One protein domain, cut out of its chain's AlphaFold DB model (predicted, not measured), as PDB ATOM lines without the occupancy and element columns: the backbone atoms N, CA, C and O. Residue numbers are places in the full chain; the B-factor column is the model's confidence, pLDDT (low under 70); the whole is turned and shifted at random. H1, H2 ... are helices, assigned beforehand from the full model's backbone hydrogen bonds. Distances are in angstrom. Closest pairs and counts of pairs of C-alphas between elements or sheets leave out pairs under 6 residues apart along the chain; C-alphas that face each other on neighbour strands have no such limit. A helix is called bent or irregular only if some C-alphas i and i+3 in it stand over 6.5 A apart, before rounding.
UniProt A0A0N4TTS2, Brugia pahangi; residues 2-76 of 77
ATOM      1  N   ILE A   2     -40.489  -5.761  -7.937       85.69
ATOM      2  CA  ILE A   2     -41.431  -6.892  -7.762       85.69
ATOM      3  C   ILE A   2     -42.011  -6.982  -6.343       85.69
ATOM      4  O   ILE A   2     -43.224  -6.955  -6.182       85.69
ATOM      5  N   TRP A   3     -41.174  -6.978  -5.304       77.31
ATOM      6  CA  TRP A   3     -41.653  -7.034  -3.915       77.31
ATOM      7  C   TRP A   3     -42.566  -5.865  -3.528       77.31
ATOM      8  O   TRP A   3     -43.551  -6.046  -2.820       77.31
ATOM      9  N   SER A   4     -42.277  -4.664  -4.022       78.62
ATOM     10  CA  SER A   4     -43.087  -3.493  -3.692       78.62
ATOM     11  C   SER A   4     -44.416  -3.467  -4.454       78.62
ATOM     12  O   SER A   4     -45.471  -3.201  -3.878       78.62
ATOM     13  N   TRP A   5     -44.372  -3.758  -5.752       75.75
ATOM     14  CA  TRP A   5     -45.533  -3.656  -6.626       75.75
ATOM     15  C   TRP A   5     -46.432  -4.882  -6.509       75.75
ATOM     16  O   TRP A   5     -47.617  -4.778  -6.221       75.75
ATOM     17  N   TRP A   6     -45.872  -6.066  -6.740       80.12
ATOM     18  CA  TRP A   6     -46.659  -7.289  -6.835       80.12
ATOM     19  C   TRP A   6     -47.080  -7.811  -5.475       80.12
ATOM     20  O   TRP A   6     -48.210  -8.267  -5.331       80.12
ATOM     21  N   PHE A   7     -46.195  -7.734  -4.484       79.25
ATOM     22  CA  PHE A   7     -46.484  -8.265  -3.162       79.25
ATOM     23  C   PHE A   7     -47.153  -7.203  -2.286       79.25
ATOM     24  O   PHE A   7     -48.323  -7.348  -1.948       79.25
ATOM     25  N   LEU A   8     -46.474  -6.102  -1.965       80.31
ATOM     26  CA  LEU A   8     -46.990  -5.111  -1.013       80.31
ATOM     27  C   LEU A   8     -48.271  -4.403  -1.483       80.31
ATOM     28  O   LEU A   8     -49.238  -4.355  -0.724       80.31
ATOM     29  N   LEU A   9     -48.315  -3.885  -2.715       83.56
ATOM     30  CA  LEU A   9     -49.479  -3.122  -3.187       83.56
ATOM     31  C   LEU A   9     -50.716  -4.012  -3.393       83.56
ATOM     32  O   LEU A   9     -51.804  -3.674  -2.924       83.56
ATOM     33  N   SER A  10     -50.549  -5.174  -4.032       85.12
ATOM     34  CA  SER A  10     -51.643  -6.137  -4.234       85.12
ATOM     35  C   SER A  10     -52.204  -6.640  -2.905       85.12
ATOM     36  O   SER A  10     -53.422  -6.654  -2.713       85.12
ATOM     37  N   ASN A  11     -51.327  -6.996  -1.956       85.19
ATOM     38  CA  ASN A  11     -51.768  -7.421  -0.631       85.19
ATOM     39  C   ASN A  11     -52.436  -6.267   0.126       85.19
ATOM     40  O   ASN A  11     -53.477  -6.496   0.725       85.19
ATOM     41  N   ALA A  12     -51.954  -5.023   0.040       83.81
ATOM     42  CA  ALA A  12     -52.610  -3.874   0.678       83.81
ATOM     43  C   ALA A  12     -54.047  -3.627   0.169       83.81
ATOM     44  O   ALA A  12     -54.903  -3.151   0.920       83.81
ATOM     45  N   ILE A  13     -54.346  -3.960  -1.091       85.12
ATOM     46  CA  ILE A  13     -55.707  -3.889  -1.651       85.12
ATOM     47  C   ILE A  13     -56.578  -5.037  -1.124       85.12
ATOM     48  O   ILE A  13     -57.713  -4.807  -0.702       85.12
ATOM     49  N   LEU A  14     -56.062  -6.269  -1.136       86.44
ATOM     50  CA  LEU A  14     -56.797  -7.447  -0.660       86.44
ATOM     51  C   LEU A  14     -57.087  -7.365   0.841       86.44
ATOM     52  O   LEU A  14     -58.211  -7.602   1.279       86.44
ATOM     53  N   LEU A  15     -56.086  -6.952   1.611       83.81
ATOM     54  CA  LEU A  15     -56.139  -6.805   3.058       83.81
ATOM     55  C   LEU A  15     -57.153  -5.726   3.469       83.81
ATOM     56  O   LEU A  15     -57.962  -5.943   4.366       83.81
ATOM     57  N   SER A  16     -57.194  -4.609   2.738       83.62
ATOM     58  CA  SER A  16     -58.220  -3.566   2.881       83.62
ATOM     59  C   SER A  16     -59.640  -4.108   2.694       83.62
ATOM     60  O   SER A  16     -60.524  -3.841   3.507       83.62
ATOM     61  N   ARG A  17     -59.868  -4.926   1.659       83.69
ATOM     62  CA  ARG A  17     -61.186  -5.530   1.396       83.69
ATOM     63  C   ARG A  17     -61.579  -6.549   2.456       83.69
ATOM     64  O   ARG A  17     -62.733  -6.563   2.867       83.69
ATOM     65  N   HIS A  18     -60.633  -7.369   2.904       85.12
ATOM     66  CA  HIS A  18     -60.875  -8.338   3.964       85.12
ATOM     67  C   HIS A  18     -61.244  -7.625   5.272       85.12
ATOM     68  O   HIS A  18     -62.307  -7.865   5.839       85.12
ATOM     69  N   PHE A  19     -60.435  -6.656   5.705       80.44
ATOM     70  CA  PHE A  19     -60.680  -5.932   6.951       80.44
ATOM     71  C   PHE A  19     -61.863  -4.974   6.907       80.44
ATOM     72  O   PHE A  19     -62.430  -4.679   7.955       80.44
ATOM     73  N   LYS A  20     -62.305  -4.547   5.722       78.56
ATOM     74  CA  LYS A  20     -63.581  -3.839   5.573       78.56
ATOM     75  C   LYS A  20     -64.762  -4.675   6.082       78.56
ATOM     76  O   LYS A  20     -65.686  -4.111   6.660       78.56
ATOM     77  N   THR A  21     -64.727  -5.994   5.893       78.56
ATOM     78  CA  THR A  21     -65.782  -6.907   6.360       78.56
ATOM     79  C   THR A  21     -65.642  -7.245   7.846       78.56
ATOM     80  O   THR A  21     -66.650  -7.342   8.539       78.56
ATOM     81  N   PHE A  22     -64.415  -7.389   8.355       77.56
ATOM     82  CA  PHE A  22     -64.169  -7.754   9.759       77.56
ATOM     83  C   PHE A  22     -64.257  -6.574  10.737       77.56
ATOM     84  O   PHE A  22     -64.688  -6.755  11.873       77.56
ATOM     85  N   TRP A  23     -63.893  -5.361  10.309       74.00
ATOM     86  CA  TRP A  23     -63.910  -4.152  11.141       74.00
ATOM     87  C   TRP A  23     -64.698  -3.002  10.497       74.00
ATOM     88  O   TRP A  23     -64.125  -1.958  10.174       74.00
ATOM     89  N   PRO A  24     -66.026  -3.149  10.332       71.12
ATOM     90  CA  PRO A  24     -66.858  -2.104   9.740       71.12
ATOM     91  C   PRO A  24     -67.029  -0.883  10.659       71.12
ATOM     92  O   PRO A  24     -67.127   0.238  10.170       71.12
ATOM     93  N   ASN A  25     -67.022  -1.095  11.981       76.56
ATOM     94  CA  ASN A  25     -67.337  -0.066  12.979       76.56
ATOM     95  C   ASN A  25     -66.111   0.455  13.744       76.56
ATOM     96  O   ASN A  25     -66.243   1.372  14.550       76.56
ATOM     97  N   ILE A  26     -64.922  -0.117  13.514       77.88
ATOM     98  CA  ILE A  26     -63.697   0.358  14.165       77.88
ATOM     99  C   ILE A  26     -63.131   1.512  13.342       77.88
ATOM    100  O   ILE A  26     -62.647   1.339  12.218       77.88
ATOM    101  N   GLN A  27     -63.213   2.700  13.925       82.38
ATOM    102  CA  GLN A  27     -62.690   3.934  13.363       82.38
ATOM    103  C   GLN A  27     -61.613   4.476  14.295       82.38
ATOM    104  O   GLN A  27     -61.777   4.473  15.514       82.38
ATOM    105  N   ILE A  28     -60.516   4.945  13.712       77.31
ATOM    106  CA  ILE A  28     -59.514   5.739  14.415       77.31
ATOM    107  C   ILE A  28     -59.619   7.137  13.829       77.31
ATOM    108  O   ILE A  28     -59.489   7.305  12.617       77.31
ATOM    109  N   ASP A  29     -59.874   8.124  14.684       79.00
ATOM    110  CA  ASP A  29     -59.937   9.534  14.286       79.00
ATOM    111  C   ASP A  29     -60.985   9.802  13.182       79.00
ATOM    112  O   ASP A  29     -60.705  10.399  12.147       79.00
ATOM    113  N   HIS A  30     -62.195   9.249  13.356       80.00
ATOM    114  CA  HIS A  30     -63.309   9.286  12.389       80.00
ATOM    115  C   HIS A  30     -63.028   8.663  11.009       80.00
ATOM    116  O   HIS A  30     -63.870   8.723  10.111       80.00
ATOM    117  N   ILE A  31     -61.877   8.010  10.835       81.38
ATOM    118  CA  ILE A  31     -61.504   7.324   9.603       81.38
ATOM    119  C   ILE A  31     -61.554   5.812   9.856       81.38
ATOM    120  O   ILE A  31     -61.009   5.321  10.847       81.38
ATOM    121  N   PRO A  32     -62.188   5.027   8.970       83.25
ATOM    122  CA  PRO A  32     -62.217   3.582   9.130       83.25
ATOM    123  C   PRO A  32     -60.813   2.966   9.054       83.25
ATOM    124  O   PRO A  32     -60.025   3.279   8.154       83.25
ATOM    125  N   ILE A  33     -60.526   2.033   9.967       84.81
ATOM    126  CA  ILE A  33     -59.207   1.396  10.119       84.81
ATOM    127  C   ILE A  33     -58.713   0.736   8.822       84.81
ATOM    128  O   ILE A  33     -57.551   0.875   8.443       84.81
ATOM    129  N   TRP A  34     -59.610   0.073   8.082       80.75
ATOM    130  CA  TRP A  34     -59.274  -0.612   6.830       80.75
ATOM    131  C   TRP A  34     -58.760   0.361   5.761       80.75
ATOM    132  O   TRP A  34     -57.912   0.007   4.941       80.75
ATOM    133  N   PHE A  35     -59.235   1.607   5.793       83.31
ATOM    134  CA  PHE A  35     -58.844   2.645   4.851       83.31
ATOM    135  C   PHE A  35     -57.489   3.260   5.208       83.31
ATOM    136  O   PHE A  35     -56.683   3.528   4.315       83.31
ATOM    137  N   GLN A  36     -57.200   3.419   6.502       85.62
ATOM    138  CA  GLN A  36     -55.864   3.799   6.969       85.62
ATOM    139  C   GLN A  36     -54.834   2.720   6.631       85.62
ATOM    140  O   GLN A  36     -53.773   3.038   6.103       85.62
ATOM    141  N   LEU A  37     -55.173   1.446   6.843       86.19
ATOM    142  CA  LEU A  37     -54.307   0.316   6.510       86.19
ATOM    143  C   LEU A  37     -54.009   0.258   5.004       86.19
ATOM    144  O   LEU A  37     -52.863   0.073   4.597       86.19
ATOM    145  N   HIS A  38     -55.034   0.480   4.175       88.94
ATOM    146  CA  HIS A  38     -54.884   0.562   2.726       88.94
ATOM    147  C   HIS A  38     -53.922   1.680   2.313       88.94
ATOM    148  O   HIS A  38     -52.974   1.441   1.567       88.94
ATOM    149  N   ARG A  39     -54.156   2.899   2.819       87.75
ATOM    150  CA  ARG A  39     -53.324   4.070   2.518       87.75
ATOM    151  C   ARG A  39     -51.894   3.889   3.016       87.75
ATOM    152  O   ARG A  39     -50.970   4.188   2.270       87.75
ATOM    153  N   GLY A  40     -51.706   3.362   4.224       88.44
ATOM    154  CA  GLY A  40     -50.388   3.085   4.796       88.44
ATOM    155  C   GLY A  40     -49.606   2.059   3.975       88.44
ATOM    156  O   GLY A  40     -48.463   2.310   3.602       88.44
ATOM    157  N   GLY A  41     -50.243   0.943   3.606       87.56
ATOM    158  CA  GLY A  41     -49.627  -0.076   2.752       87.56
ATOM    159  C   GLY A  41     -49.276   0.445   1.353       87.56
ATOM    160  O   GLY A  41     -48.185   0.177   0.846       87.56
ATOM    161  N   ALA A  42     -50.164   1.242   0.748       88.44
ATOM    162  CA  ALA A  42     -49.915   1.872  -0.546       88.44
ATOM    163  C   ALA A  42     -48.763   2.892  -0.484       88.44
ATOM    164  O   ALA A  42     -47.903   2.894  -1.365       88.44
ATOM    165  N   LEU A  43     -48.698   3.709   0.571       90.88
ATOM    166  CA  LEU A  43     -47.634   4.695   0.769       90.88
ATOM    167  C   LEU A  43     -46.261   4.018   0.881       90.88
ATOM    168  O   LEU A  43     -45.328   4.403   0.180       90.88
ATOM    169  N   ILE A  44     -46.150   2.971   1.707       89.81
ATOM    170  CA  ILE A  44     -44.901   2.214   1.887       89.81
ATOM    171  C   ILE A  44     -44.449   1.591   0.560       89.81
ATOM    172  O   ILE A  44     -43.267   1.653   0.217       89.81
ATOM    173  N   SER A  45     -45.384   1.032  -0.219       89.06
ATOM    174  CA  SER A  45     -45.084   0.500  -1.553       89.06
ATOM    175  C   SER A  45     -44.504   1.586  -2.470       89.06
ATOM    176  O   SER A  45     -43.435   1.399  -3.059       89.06
ATOM    177  N   ILE A  46     -45.154   2.748  -2.550       90.19
ATOM    178  CA  ILE A  46     -44.690   3.861  -3.386       90.19
ATOM    179  C   ILE A  46     -43.296   4.326  -2.948       90.19
ATOM    180  O   ILE A  46     -42.416   4.458  -3.796       90.19
ATOM    181  N   MET A  47     -43.044   4.479  -1.643       92.69
ATOM    182  CA  MET A  47     -41.723   4.880  -1.141       92.69
ATOM    183  C   MET A  47     -40.624   3.897  -1.556       92.69
ATOM    184  O   MET A  47     -39.576   4.310  -2.056       92.69
ATOM    185  N   LEU A  48     -40.873   2.589  -1.430       90.75
ATOM    186  CA  LEU A  48     -39.925   1.566  -1.878       90.75
ATOM    187  C   LEU A  48     -39.669   1.633  -3.390       90.75
ATOM    188  O   LEU A  48     -38.572   1.314  -3.853       90.75
ATOM    189  N   GLN A  49     -40.680   2.015  -4.173       90.81
ATOM    190  CA  GLN A  49     -40.530   2.170  -5.616       90.81
ATOM    191  C   GLN A  49     -39.673   3.383  -5.963       90.81
ATOM    192  O   GLN A  49     -38.738   3.253  -6.753       90.81
ATOM    193  N   THR A  50     -39.928   4.529  -5.332       93.12
ATOM    194  CA  THR A  50     -39.121   5.739  -5.512       93.12
ATOM    195  C   THR A  50     -37.650   5.465  -5.212       93.12
ATOM    196  O   THR A  50     -36.792   5.779  -6.035       93.12
ATOM    197  N   VAL A  51     -37.348   4.800  -4.091       93.56
ATOM    198  CA  VAL A  51     -35.967   4.442  -3.722       93.56
ATOM    199  C   VAL A  51     -35.320   3.549  -4.781       93.56
ATOM    200  O   VAL A  51     -34.201   3.808  -5.215       93.56
ATOM    201  N   ALA A  52     -36.020   2.518  -5.248       91.38
ATOM    202  CA  ALA A  52     -35.472   1.623  -6.261       91.38
ATOM    203  C   ALA A  52     -35.256   2.313  -7.621       91.38
ATOM    204  O   ALA A  52     -34.280   2.003  -8.298       91.38
ATOM    205  N   ILE A  53     -36.102   3.271  -8.008       91.75
ATOM    206  CA  ILE A  53     -35.881   4.089  -9.211       91.75
ATOM    207  C   ILE A  53     -34.639   4.977  -9.041       91.75
ATOM    208  O   ILE A  53     -33.806   5.038  -9.945       91.75
ATOM    209  N   LEU A  54     -34.467   5.616  -7.880       93.38
ATOM    210  CA  LEU A  54     -33.275   6.421  -7.589       93.38
ATOM    211  C   LEU A  54     -31.991   5.589  -7.681       93.38
ATOM    212  O   LEU A  54     -31.019   6.031  -8.290       93.38
ATOM    213  N   LEU A  55     -32.001   4.361  -7.157       91.56
ATOM    214  CA  LEU A  55     -30.864   3.443  -7.263       91.56
ATOM    215  C   LEU A  55     -30.533   3.085  -8.720       91.56
ATOM    216  O   LEU A  55     -29.358   3.025  -9.072       91.56
ATOM    217  N   ILE A  56     -31.541   2.905  -9.581       90.81
ATOM    218  CA  ILE A  56     -31.327   2.669 -11.019       90.81
ATOM    219  C   ILE A  56     -30.633   3.871 -11.668       90.81
ATOM    220  O   ILE A  56     -29.688   3.689 -12.435       90.81
ATOM    221  N   PHE A  57     -31.063   5.097 -11.353       90.25
ATOM    222  CA  PHE A  57     -30.424   6.306 -11.880       90.25
ATOM    223  C   PHE A  57     -28.987   6.481 -11.383       90.25
ATOM    224  O   PHE A  57     -28.112   6.856 -12.159       90.25
ATOM    225  N   ILE A  58     -28.722   6.184 -10.112       91.75
ATOM    226  CA  ILE A  58     -27.363   6.237  -9.560       91.75
ATOM    227  C   ILE A  58     -26.471   5.208 -10.262       91.75
ATOM    228  O   ILE A  58     -25.388   5.552 -10.737       91.75
ATOM    229  N   GLN A  59     -26.946   3.967 -10.405       89.38
ATOM    230  CA  GLN A  59     -26.199   2.905 -11.075       89.38
ATOM    231  C   GLN A  59     -25.938   3.234 -12.549       89.38
ATOM    232  O   GLN A  59     -24.827   3.021 -13.029       89.38
ATOM    233  N   SER A  60     -26.919   3.767 -13.279       86.12
ATOM    234  CA  SER A  60     -26.745   4.098 -14.697       86.12
ATOM    235  C   SER A  60     -25.730   5.223 -14.906       86.12
ATOM    236  O   SER A  60     -24.882   5.128 -15.794       86.12
ATOM    237  N   ARG A  61     -25.735   6.247 -14.043       82.25
ATOM    238  CA  ARG A  61     -24.712   7.306 -14.042       82.25
ATOM    239  C   ARG A  61     -23.327   6.761 -13.705       82.25
ATOM    240  O   ARG A  61     -22.357   7.134 -14.360       82.25
ATOM    241  N   PHE A  62     -23.235   5.855 -12.735       79.81
ATOM    242  CA  PHE A  62     -21.972   5.221 -12.358       79.81
ATOM    243  C   PHE A  62     -21.408   4.330 -13.476       79.81
ATOM    244  O   PHE A  62     -20.216   4.381 -13.771       79.81
ATOM    245  N   GLN A  63     -22.262   3.559 -14.157       76.94
ATOM    246  CA  GLN A  63     -21.877   2.767 -15.330       76.94
ATOM    247  C   GLN A  63     -21.376   3.648 -16.479       76.94
ATOM    248  O   GLN A  63     -20.374   3.313 -17.104       76.94
ATOM    249  N   PHE A  64     -22.025   4.790 -16.723       74.88
ATOM    250  CA  PHE A  64     -21.579   5.747 -17.735       74.88
ATOM    251  C   PHE A  64     -20.197   6.327 -17.405       74.88
ATOM    252  O   PHE A  64     -19.321   6.352 -18.266       74.88
ATOM    253  N   TYR A  65     -19.974   6.718 -16.147       74.00
ATOM    254  CA  TYR A  65     -18.668   7.195 -15.689       74.00
ATOM    255  C   TYR A  65     -17.573   6.140 -15.901       74.00
ATOM    256  O   TYR A  65     -16.556   6.430 -16.526       74.00
ATOM    257  N   LEU A  66     -17.815   4.897 -15.470       76.88
ATOM    258  CA  LEU A  66     -16.878   3.786 -15.665       76.88
ATOM    259  C   LEU A  66     -16.593   3.494 -17.143       76.88
ATOM    260  O   LEU A  66     -15.458   3.166 -17.487       76.88
ATOM    261  N   TRP A  67     -17.597   3.598 -18.017       75.56
ATOM    262  CA  TRP A  67     -17.419   3.402 -19.455       75.56
ATOM    263  C   TRP A  67     -16.521   4.485 -20.069       75.56
ATOM    264  O   TRP A  67     -15.591   4.152 -20.803       75.56
ATOM    265  N   CYS A  68     -16.716   5.754 -19.698       76.00
ATOM    266  CA  CYS A  68     -15.826   6.838 -20.116       76.00
ATOM    267  C   CYS A  68     -14.392   6.630 -19.611       76.00
ATOM    268  O   CYS A  68     -13.450   6.771 -20.385       76.00
ATOM    269  N   THR A  69     -14.203   6.239 -18.344       76.62
ATOM    270  CA  THR A  69     -12.857   5.964 -17.809       76.62
ATOM    271  C   THR A  69     -12.178   4.816 -18.555       76.62
ATOM    272  O   THR A  69     -11.003   4.920 -18.895       76.62
ATOM    273  N   ARG A  70     -12.925   3.742 -18.858       72.44
ATOM    274  CA  ARG A  70     -12.423   2.596 -19.628       72.44
ATOM    275  C   ARG A  70     -11.939   3.016 -21.011       72.44
ATOM    276  O   ARG A  70     -10.863   2.577 -21.387       72.44
ATOM    277  N   GLN A  71     -12.695   3.848 -21.731       71.62
ATOM    278  CA  GLN A  71     -12.316   4.358 -23.058       71.62
ATOM    279  C   GLN A  71     -10.999   5.148 -23.002       71.62
ATOM    280  O   GLN A  71     -10.101   4.885 -23.794       71.62
ATOM    281  N   CYS A  72     -10.817   6.023 -22.008       64.06
ATOM    282  CA  CYS A  72      -9.564   6.768 -21.848       64.06
ATOM    283  C   CYS A  72      -8.350   5.870 -21.569       64.06
ATOM    284  O   CYS A  72      -7.246   6.220 -21.961       64.06
ATOM    285  N   THR A  73      -8.517   4.718 -20.914       66.06
ATOM    286  CA  THR A  73      -7.406   3.772 -20.699       66.06
ATOM    287  C   THR A  73      -6.985   2.986 -21.943       66.06
ATOM    288  O   THR A  73      -5.854   2.520 -21.975       66.06
ATOM    289  N   ILE A  74      -7.853   2.822 -22.948       64.25
ATOM    290  CA  ILE A  74      -7.539   2.065 -24.182       64.25
ATOM    291  C   ILE A  74      -6.816   2.939 -25.214       64.25
ATOM    292  O   ILE A  74      -6.043   2.436 -26.012       64.25
ATOM    293  N   GLU A  75      -7.052   4.250 -25.189       59.94
ATOM    294  CA  GLU A  75      -6.405   5.227 -26.082       59.94
ATOM    295  C   GLU A  75      -4.917   5.463 -25.737       59.94
ATOM    296  O   GLU A  75      -4.192   6.090 -26.502       59.94
ATOM    297  N   VAL A  76      -4.462   5.001 -24.565       59.16
ATOM    298  CA  VAL A  76      -3.103   5.243 -24.031       59.16
ATOM    299  C   VAL A  76      -2.218   3.982 -24.105       59.16
ATOM    300  O   VAL A  76      -1.057   4.025 -23.704       59.16
TER     301      VAL A  76
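This is residues 2 to 76 of the 77 residues of a protein of Brugia pahangi (UniProt A0A0N4TTS2). The model is a long, thin helical hairpin with unequal arms: the shorter helix H1 runs one way, a looped link turns the chain round, and the much longer helix H2 folds back side by side with it. H2 then runs on well past H1, and residues 53 to 76, of which 53 to 74 belong to H2, stick out as a free arm. The printed part has 75 residues with two named helices, H1 then H2, and no named strand; its class is all helix. It is extended, with a radius of gyration of the C-alphas of 21.5 A, and its outline is a rod spanning 74 by 22 by 7 A.

H1, residues 2 to 22, and H2, residues 33 to 74, form a helical hairpin. They touch, with 26 pairs of C-alphas within 8 A; the closest C-alphas are those of Ser 4 and Ser 45, 5.0 A apart. Their lines stand at a shallow tilt of 2 degrees, and they run opposite ways. H2 touches H1 with residues 34 to 49 alone. In the link, residues 27 to 28 pair with residues 31 to 32, antiparallel. Each O i to N i+4 pair of H2 is within hydrogen-bond range, against 12 of 17 in H1.

H1 begins with C-alpha 2 at (-41.431, -6.892, -7.762) and measures 28.7 A from first to last C-alpha. It is neither bent nor irregular, but only just: C-alphas 6 and 9 are 6.2 A apart. H2 measures 62.0 A, from C-alpha 33 at (-59.207, 1.396, 10.119) to C-alpha 74 at (-7.539, 2.065, -24.182).

The two C-alphas farthest apart are those of Asn 25 and Val 76, at 74.3 A. The printed part has no cut, and the link from H1 to H2, 10 residues, is short. The mean pLDDT of the printed part is 82.0; residues 72 to 76 are under 70.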